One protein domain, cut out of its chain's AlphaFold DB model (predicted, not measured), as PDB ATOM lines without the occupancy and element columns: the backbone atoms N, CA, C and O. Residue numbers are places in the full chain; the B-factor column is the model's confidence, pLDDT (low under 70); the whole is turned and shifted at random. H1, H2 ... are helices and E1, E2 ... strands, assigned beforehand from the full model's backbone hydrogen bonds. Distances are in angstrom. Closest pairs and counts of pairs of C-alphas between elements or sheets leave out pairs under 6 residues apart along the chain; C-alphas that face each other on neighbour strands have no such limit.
ATOM      1  N   ASN A   2     -29.946  20.555 -81.360       78.25
ATOM      2  CA  ASN A   2     -29.344  19.459 -82.117       78.25
ATOM      3  C   ASN A   2     -28.133  18.895 -81.358       78.25
ATOM      4  O   ASN A   2     -27.025  19.409 -81.501       78.25
ATOM      5  N   VAL A   3     -28.354  17.849 -80.551       82.50
ATOM      6  CA  VAL A   3     -27.302  17.167 -79.769       82.50
ATOM      7  C   VAL A   3     -26.180  16.658 -80.679       82.50
ATOM      8  O   VAL A   3     -25.009  16.815 -80.349       82.50
ATOM      9  N   LEU A   4     -26.513  16.187 -81.889       84.88
ATOM     10  CA  LEU A   4     -25.523  15.735 -82.875       84.88
ATOM     11  C   LEU A   4     -24.539  16.841 -83.266       84.88
ATOM     12  O   LEU A   4     -23.376  16.559 -83.542       84.88
ATOM     13  N   LYS A   5     -24.979  18.106 -83.301       84.19
ATOM     14  CA  LYS A   5     -24.094  19.237 -83.609       84.19
ATOM     15  C   LYS A   5     -23.069  19.450 -82.494       84.19
ATOM     16  O   LYS A   5     -21.898  19.663 -82.795       84.19
ATOM     17  N   LEU A   6     -23.496  19.352 -81.235       83.75
ATOM     18  CA  LEU A   6     -22.608  19.482 -80.079       83.75
ATOM     19  C   LEU A   6     -21.631  18.304 -79.991       83.75
ATOM     20  O   LEU A   6     -20.438  18.515 -79.804       83.75
ATOM     21  N   VAL A   7     -22.108  17.080 -80.224       87.25
ATOM     22  CA  VAL A   7     -21.273  15.867 -80.257       87.25
ATOM     23  C   VAL A   7     -20.230  15.953 -81.371       87.25
ATOM     24  O   VAL A   7     -19.067  15.652 -81.132       87.25
ATOM     25  N   LYS A   8     -20.596  16.433 -82.568       86.62
ATOM     26  CA  LYS A   8     -19.631  16.682 -83.657       86.62
ATOM     27  C   LYS A   8     -18.579  17.736 -83.300       86.62
ATOM     28  O   LYS A   8     -17.481  17.680 -83.838       86.62
ATOM     29  N   LYS A   9     -18.918  18.702 -82.439       86.00
ATOM     30  CA  LYS A   9     -18.021  19.786 -82.009       86.00
ATOM     31  C   LYS A   9     -17.061  19.340 -80.902       86.00
ATOM     32  O   LYS A   9     -15.885  19.670 -80.969       86.00
ATOM     33  N   LEU A  10     -17.566  18.645 -79.881       86.44
ATOM     34  CA  LEU A  10     -16.835  18.357 -78.639       86.44
ATOM     35  C   LEU A  10     -16.385  16.894 -78.499       86.44
ATOM     36  O   LEU A  10     -15.504  16.607 -77.697       86.44
ATOM     37  N   GLY A  11     -16.981  15.976 -79.261       88.88
ATOM     38  CA  GLY A  11     -16.785  14.534 -79.110       88.88
ATOM     39  C   GLY A  11     -17.632  13.926 -77.987       88.88
ATOM     40  O   GLY A  11     -18.026  14.606 -77.041       88.88
ATOM     41  N   LEU A  12     -17.923  12.624 -78.093       89.25
ATOM     42  CA  LEU A  12     -18.800  11.909 -77.155       89.25
ATOM     43  C   LEU A  12     -18.258  11.917 -75.716       89.25
ATOM     44  O   LEU A  12     -19.030  12.108 -74.780       89.25
ATOM     45  N   GLU A  13     -16.945  11.759 -75.535       89.38
ATOM     46  CA  GLU A  13     -16.309  11.749 -74.209       89.38
ATOM     47  C   GLU A  13     -16.552  13.054 -73.445       89.38
ATOM     48  O   GLU A  13     -16.917  13.031 -72.270       89.38
ATOM     49  N   LYS A  14     -16.457  14.200 -74.132       87.12
ATOM     50  CA  LYS A  14     -16.704  15.503 -73.513       87.12
ATOM     51  C   LYS A  14     -18.172  15.691 -73.130       87.12
ATOM     52  O   LYS A  14     -18.453  16.306 -72.107       87.12
ATOM     53  N   ILE A  15     -19.112  15.135 -73.899       88.81
ATOM     54  CA  ILE A  15     -20.540  15.150 -73.535       88.81
ATOM     55  C   ILE A  15     -20.791  14.336 -72.264       88.81
ATOM     56  O   ILE A  15     -21.541  14.787 -71.398       88.81
ATOM     57  N   LYS A  16     -20.138  13.176 -72.116       89.44
ATOM     58  CA  LYS A  16     -20.220  12.380 -70.881       89.44
ATOM     59  C   LYS A  16     -19.685  13.166 -69.685       89.44
ATOM     60  O   LYS A  16     -20.356  13.232 -68.662       89.44
ATOM     61  N   GLU A  17     -18.532  13.817 -69.831       88.81
ATOM     62  CA  GLU A  17     -17.957  14.670 -68.783       88.81
ATOM     63  C   GLU A  17     -18.908  15.812 -68.390       88.81
ATOM     64  O   GLU A  17     -19.130  16.036 -67.202       88.81
ATOM     65  N   ILE A  18     -19.529  16.484 -69.365       87.81
ATOM     66  CA  ILE A  18     -20.521  17.545 -69.117       87.81
ATOM     67  C   ILE A  18     -21.693  17.016 -68.281       87.81
ATOM     68  O   ILE A  18     -22.135  17.657 -67.334       87.81
ATOM     69  N   VAL A  19     -22.200  15.831 -68.615       88.12
ATOM     70  CA  VAL A  19     -23.327  15.224 -67.899       88.12
ATOM     71  C   VAL A  19     -22.941  14.779 -66.485       88.12
ATOM     72  O   VAL A  19     -23.748  14.940 -65.573       88.12
ATOM     73  N   ILE A  20     -21.737  14.235 -66.297       88.56
ATOM     74  CA  ILE A  20     -21.246  13.729 -65.001       88.56
ATOM     75  C   ILE A  20     -20.868  14.871 -64.051       88.56
ATOM     76  O   ILE A  20     -21.044  14.749 -62.844       88.56
ATOM     77  N   THR A  21     -20.332  15.969 -64.584       85.38
ATOM     78  CA  THR A  21     -19.885  17.119 -63.780       85.38
ATOM     79  C   THR A  21     -20.980  18.156 -63.545       85.38
ATOM     80  O   THR A  21     -20.767  19.112 -62.798       85.38
ATOM     81  N   ALA A  22     -22.148  17.987 -64.169       83.62
ATOM     82  CA  ALA A  22     -23.288  18.855 -63.944       83.62
ATOM     83  C   ALA A  22     -23.770  18.765 -62.490       83.62
ATOM     84  O   ALA A  22     -23.928  17.679 -61.936       83.62
ATOM     85  N   HIS A  23     -24.052  19.924 -61.893       82.12
ATOM     86  CA  HIS A  23     -24.715  20.001 -60.593       82.12
ATOM     87  C   HIS A  23     -26.120  19.381 -60.670       82.12
ATOM     88  O   HIS A  23     -26.786  19.523 -61.694       82.12
ATOM     89  N   ASP A  24     -26.606  18.765 -59.588       80.88
ATOM     90  CA  ASP A  24     -27.902  18.062 -59.574       80.88
ATOM     91  C   ASP A  24     -29.089  18.963 -59.969       80.88
ATOM     92  O   ASP A  24     -30.015  18.528 -60.650       80.88
ATOM     93  N   ASP A  25     -29.024  20.244 -59.603       80.38
ATOM     94  CA  ASP A  25     -30.044  21.246 -59.949       80.38
ATOM     95  C   ASP A  25     -29.921  21.815 -61.377       80.38
ATOM     96  O   ASP A  25     -30.767  22.606 -61.817       80.38
ATOM     97  N   ALA A  26     -28.858  21.478 -62.112       81.06
ATOM     98  CA  ALA A  26     -28.662  21.963 -63.470       81.06
ATOM     99  C   ALA A  26     -29.658  21.302 -64.430       81.06
ATOM    100  O   ALA A  26     -29.873  20.092 -64.420       81.06
ATOM    101  N   VAL A  27     -30.236  22.104 -65.323       85.12
ATOM    102  CA  VAL A  27     -31.173  21.622 -66.348       85.12
ATOM    103  C   VAL A  27     -30.553  21.720 -67.739       85.12
ATOM    104  O   VAL A  27     -30.791  20.855 -68.591       85.12
ATOM    105  N   TYR A  28     -29.711  22.727 -67.964       83.12
ATOM    106  CA  TYR A  28     -29.065  22.985 -69.245       83.12
ATOM    107  C   TYR A  28     -27.549  23.107 -69.099       83.12
ATOM    108  O   TYR A  28     -27.051  23.679 -68.132       83.12
ATOM    109  N   TYR A  29     -26.839  22.626 -70.112       84.56
ATOM    110  CA  TYR A  29     -25.488  23.046 -70.456       84.56
ATOM    111  C   TYR A  29     -25.565  24.155 -71.511       84.56
ATOM    112  O   TYR A  29     -26.303  24.024 -72.492       84.56
ATOM    113  N   VAL A  30     -24.809  25.229 -71.325       80.44
ATOM    114  CA  VAL A  30     -24.794  26.397 -72.207       80.44
ATOM    115  C   VAL A  30     -23.428  26.493 -72.893       80.44
ATOM    116  O   VAL A  30     -22.422  26.839 -72.277       80.44
ATOM    117  N   ASP A  31     -23.403  26.168 -74.187       76.88
ATOM    118  CA  ASP A  31     -22.268  26.305 -75.113       76.88
ATOM    119  C   ASP A  31     -22.258  27.717 -75.715       76.88
ATOM    120  O   ASP A  31     -22.397  27.903 -76.926       76.88
ATOM    121  N   GLU A  32     -22.194  28.730 -74.856       68.31
ATOM    122  CA  GLU A  32     -22.259  30.129 -75.263       68.31
ATOM    123  C   GLU A  32     -21.086  30.897 -74.654       68.31
ATOM    124  O   GLU A  32     -20.869  30.889 -73.446       68.31
ATOM    125  N   TRP A  33     -20.299  31.543 -75.513       59.19
ATOM    126  CA  TRP A  33     -19.239  32.450 -75.094       59.19
ATOM    127  C   TRP A  33     -19.826  33.854 -75.039       59.19
ATOM    128  O   TRP A  33     -20.165  34.419 -76.080       59.19
ATOM    129  N   THR A  34     -19.973  34.419 -73.842       52.94
ATOM    130  CA  THR A  34     -20.403  35.815 -73.694       52.94
ATOM    131  C   THR A  34     -19.312  36.612 -72.986       52.94
ATOM    132  O   THR A  34     -18.914  36.286 -71.864       52.94
ATOM    133  N   ASP A  35     -18.821  37.666 -73.640       53.31
ATOM    134  CA  ASP A  35     -17.840  38.582 -73.042       53.31
ATOM    135  C   ASP A  35     -18.435  39.344 -71.846       53.31
ATOM    136  O   ASP A  35     -17.721  39.700 -70.911       53.31
ATOM    137  N   SER A  36     -19.759  39.531 -71.819       49.66
ATOM    138  CA  SER A  36     -20.473  40.245 -70.753       49.66
ATOM    139  C   SER A  36     -20.444  39.544 -69.390       49.66
ATOM    140  O   SER A  36     -20.706  40.196 -68.382       49.66
ATOM    141  N   PHE A  37     -20.104  38.253 -69.341       50.69
ATOM    142  CA  PHE A  37     -19.994  37.470 -68.104       50.69
ATOM    143  C   PHE A  37     -18.650  36.733 -67.970       50.69
ATOM    144  O   PHE A  37     -18.539  35.799 -67.183       50.69
ATOM    145  N   GLY A  38     -17.616  37.147 -68.712       50.06
ATOM    146  CA  GLY A  38     -16.265  36.590 -68.563       50.06
ATOM    147  C   GLY A  38     -16.021  35.249 -69.268       50.06
ATOM    148  O   GLY A  38     -15.156  34.496 -68.831       50.06
ATOM    149  N   GLY A  39     -16.744  34.945 -70.354       52.31
ATOM    150  CA  GLY A  39     -16.401  33.827 -71.248       52.31
ATOM    151  C   GLY A  39     -16.738  32.432 -70.710       52.31
ATOM    152  O   GLY A  39     -15.995  31.481 -70.944       52.31
ATOM    153  N   ILE A  40     -17.834  32.289 -69.964       54.75
ATOM    154  CA  ILE A  40     -18.136  31.040 -69.252       54.75
ATOM    155  C   ILE A  40     -19.061  30.141 -70.087       54.75
ATOM    156  O   ILE A  40     -20.234  30.458 -70.266       54.75
ATOM    157  N   HIS A  41     -18.559  28.978 -70.517       63.00
ATOM    158  CA  HIS A  41     -19.414  27.810 -70.762       63.00
ATOM    159  C   HIS A  41     -19.896  27.287 -69.407       63.00
ATOM    160  O   HIS A  41     -19.073  27.029 -68.526       63.00
ATOM    161  N   GLY A  42     -21.207  27.151 -69.212       65.62
ATOM    162  CA  GLY A  42     -21.761  26.957 -67.872       65.62
ATOM    163  C   GLY A  42     -23.001  26.078 -67.811       65.62
ATOM    164  O   GLY A  42     -23.588  25.704 -68.824       65.62
ATOM    165  N   TYR A  43     -23.394  25.756 -66.581       63.94
ATOM    166  CA  TYR A  43     -24.620  25.031 -66.270       63.94
ATOM    167  C   TYR A  43     -25.680  26.010 -65.768       63.94
ATOM    168  O   TYR A  43     -25.401  26.823 -64.886       63.94
ATOM    169  N   CYS A  44     -26.899  25.917 -66.294       67.31
ATOM    170  CA  CYS A  44     -28.020  26.753 -65.870       67.31
ATOM    171  C   CYS A  44     -29.148  25.899 -65.290       67.31
ATOM    172  O   CYS A  44     -29.533  24.865 -65.848       67.31
ATOM    173  N   THR A  45     -29.687  26.349 -64.159       57.78
ATOM    174  CA  THR A  45     -30.919  25.815 -63.571       57.78
ATOM    175  C   THR A  45     -32.122  26.466 -64.263       57.78
ATOM    176  O   THR A  45     -32.011  27.566 -64.800       57.78
ATOM    177  N   ASP A  46     -33.294  25.825 -64.249       61.84
ATOM    178  CA  ASP A  46     -34.509  26.319 -64.938       61.84
ATOM    179  C   ASP A  46     -34.969  27.718 -64.474       61.84
ATOM    180  O   ASP A  46     -35.759  28.386 -65.133       61.84
ATOM    181  N   LYS A  47     -34.460  28.180 -63.325       53.59
ATOM    182  CA  LYS A  47     -34.778  29.484 -62.729       53.59
ATOM    183  C   LYS A  47     -33.763  30.582 -63.070       53.59
ATOM    184  O   LYS A  47     -33.987  31.727 -62.685       53.59
ATOM    185  N   PHE A  48     -32.668  30.263 -63.764       50.03
ATOM    186  CA  PHE A  48     -31.590  31.201 -64.087       50.03
ATOM    187  C   PHE A  48     -31.304  31.182 -65.595       50.03
ATOM    188  O   PHE A  48     -30.448  30.449 -66.083       50.03
ATOM    189  N   PHE A  49     -32.047  31.996 -66.349       50.75
ATOM    190  CA  PHE A  49     -31.764  32.250 -67.761       50.75
ATOM    191  C   PHE A  49     -30.729  33.373 -67.865       50.75
ATOM    192  O   PHE A  49     -31.065  34.548 -67.716       50.75
ATOM    193  N   VAL A  50     -29.464  33.027 -68.109       48.06
ATOM    194  CA  VAL A  50     -28.456  34.012 -68.523       48.06
ATOM    195  C   VAL A  50     -28.518  34.102 -70.047       48.06
ATOM    196  O   VAL A  50     -27.913  33.295 -70.738       48.06
ATOM    197  N   GLY A  51     -29.292  35.057 -70.571       50.72
ATOM    198  CA  GLY A  51     -29.396  35.320 -72.013       50.72
ATOM    199  C   GLY A  51     -30.717  34.899 -72.671       50.72
ATOM    200  O   GLY A  51     -31.583  34.264 -72.070       50.72
ATOM    201  N   HIS A  52     -30.898  35.326 -73.926       51.91
ATOM    202  CA  HIS A  52     -32.033  34.944 -74.769       51.91
ATOM    203  C   HIS A  52     -32.004  33.422 -74.956       51.91
ATOM    204  O   HIS A  52     -30.969  32.905 -75.361       51.91
ATOM    205  N   ASN A  53     -33.106  32.711 -74.673       55.50
ATOM    206  CA  ASN A  53     -33.202  31.255 -74.837       55.50
ATOM    207  C   ASN A  53     -32.844  30.867 -76.279       55.50
ATOM    208  O   ASN A  53     -33.678  30.938 -77.183       55.50
ATOM    209  N   ASN A  54     -31.581  30.512 -76.497       62.19
ATOM    210  CA  ASN A  54     -31.037  30.258 -77.811       62.19
ATOM    211  C   ASN A  54     -30.905  28.739 -77.982       62.19
ATOM    212  O   ASN A  54     -29.992  28.115 -77.430       62.19
TER     213      ASN A  54
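Overview. This is residues 2 to 54 of the 75 residues of an uncharacterized protein of Acinetobacter bohemicus (UniProt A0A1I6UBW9). Two short helices, H1 and H2, meet in an L at one end, a small two-strand hairpin of E1 and E2 lies in the middle, and long loops, residues 31 to 41 and 45 to 54, make much of the far side from the helices. The printed part has 53 residues, with two named helices and two named strands in the order H1, H2, E1, E2. The class is mixed, helices and strands, with under half of the residues in named elements; the sheet, in the order E1 - E2, is antiparallel. The whole is only just compact, close to loose, with a radius of gyration of the C-alphas of 11.5 A and spans of 28 by 24 by 20 A.

Arrangement. H1, residues 3 to 10, and H2, residues 12 to 21, are close but not clearly touching, their closest C-alphas being those of Val 7 and Ile 15, 6.8 A apart. Their lines are about perpendicular, at 82 degrees. In both helices every O i to N i+4 pair is within hydrogen-bond range. E1, residues 28 to 30, has its closest C-alpha to H2 at Tyr 29, 7.5 A from that of Ile 18. E1 and E2, residues 42 to 44, form an antiparallel hairpin, with 144 degrees between their directions. N 30 and O 42 are 2.8 A apart and N 44 and O 28 are 2.9 A apart, both within hydrogen-bond range. H2 and E2 are apart, and H1 is apart from both strands.

Along the chain. H1 begins at C-alpha 3 (-27.302, 17.167, -79.769) and is 10.6 A long. H2 is 14.4 A long, E1 6.2 A and E2 6.6 A, ending at C-alpha 44 (-28.020, 26.753, -65.870).

Size, cuts and confidence. The two farthest C-alphas, of Leu 12 and Ser 36, are 29.1 A apart. The printed part has no cut. The link from E1 to E2 is long, with 11 residues. Residues 32 to 54 have pLDDT under 70; the mean of the printed part is 72.5.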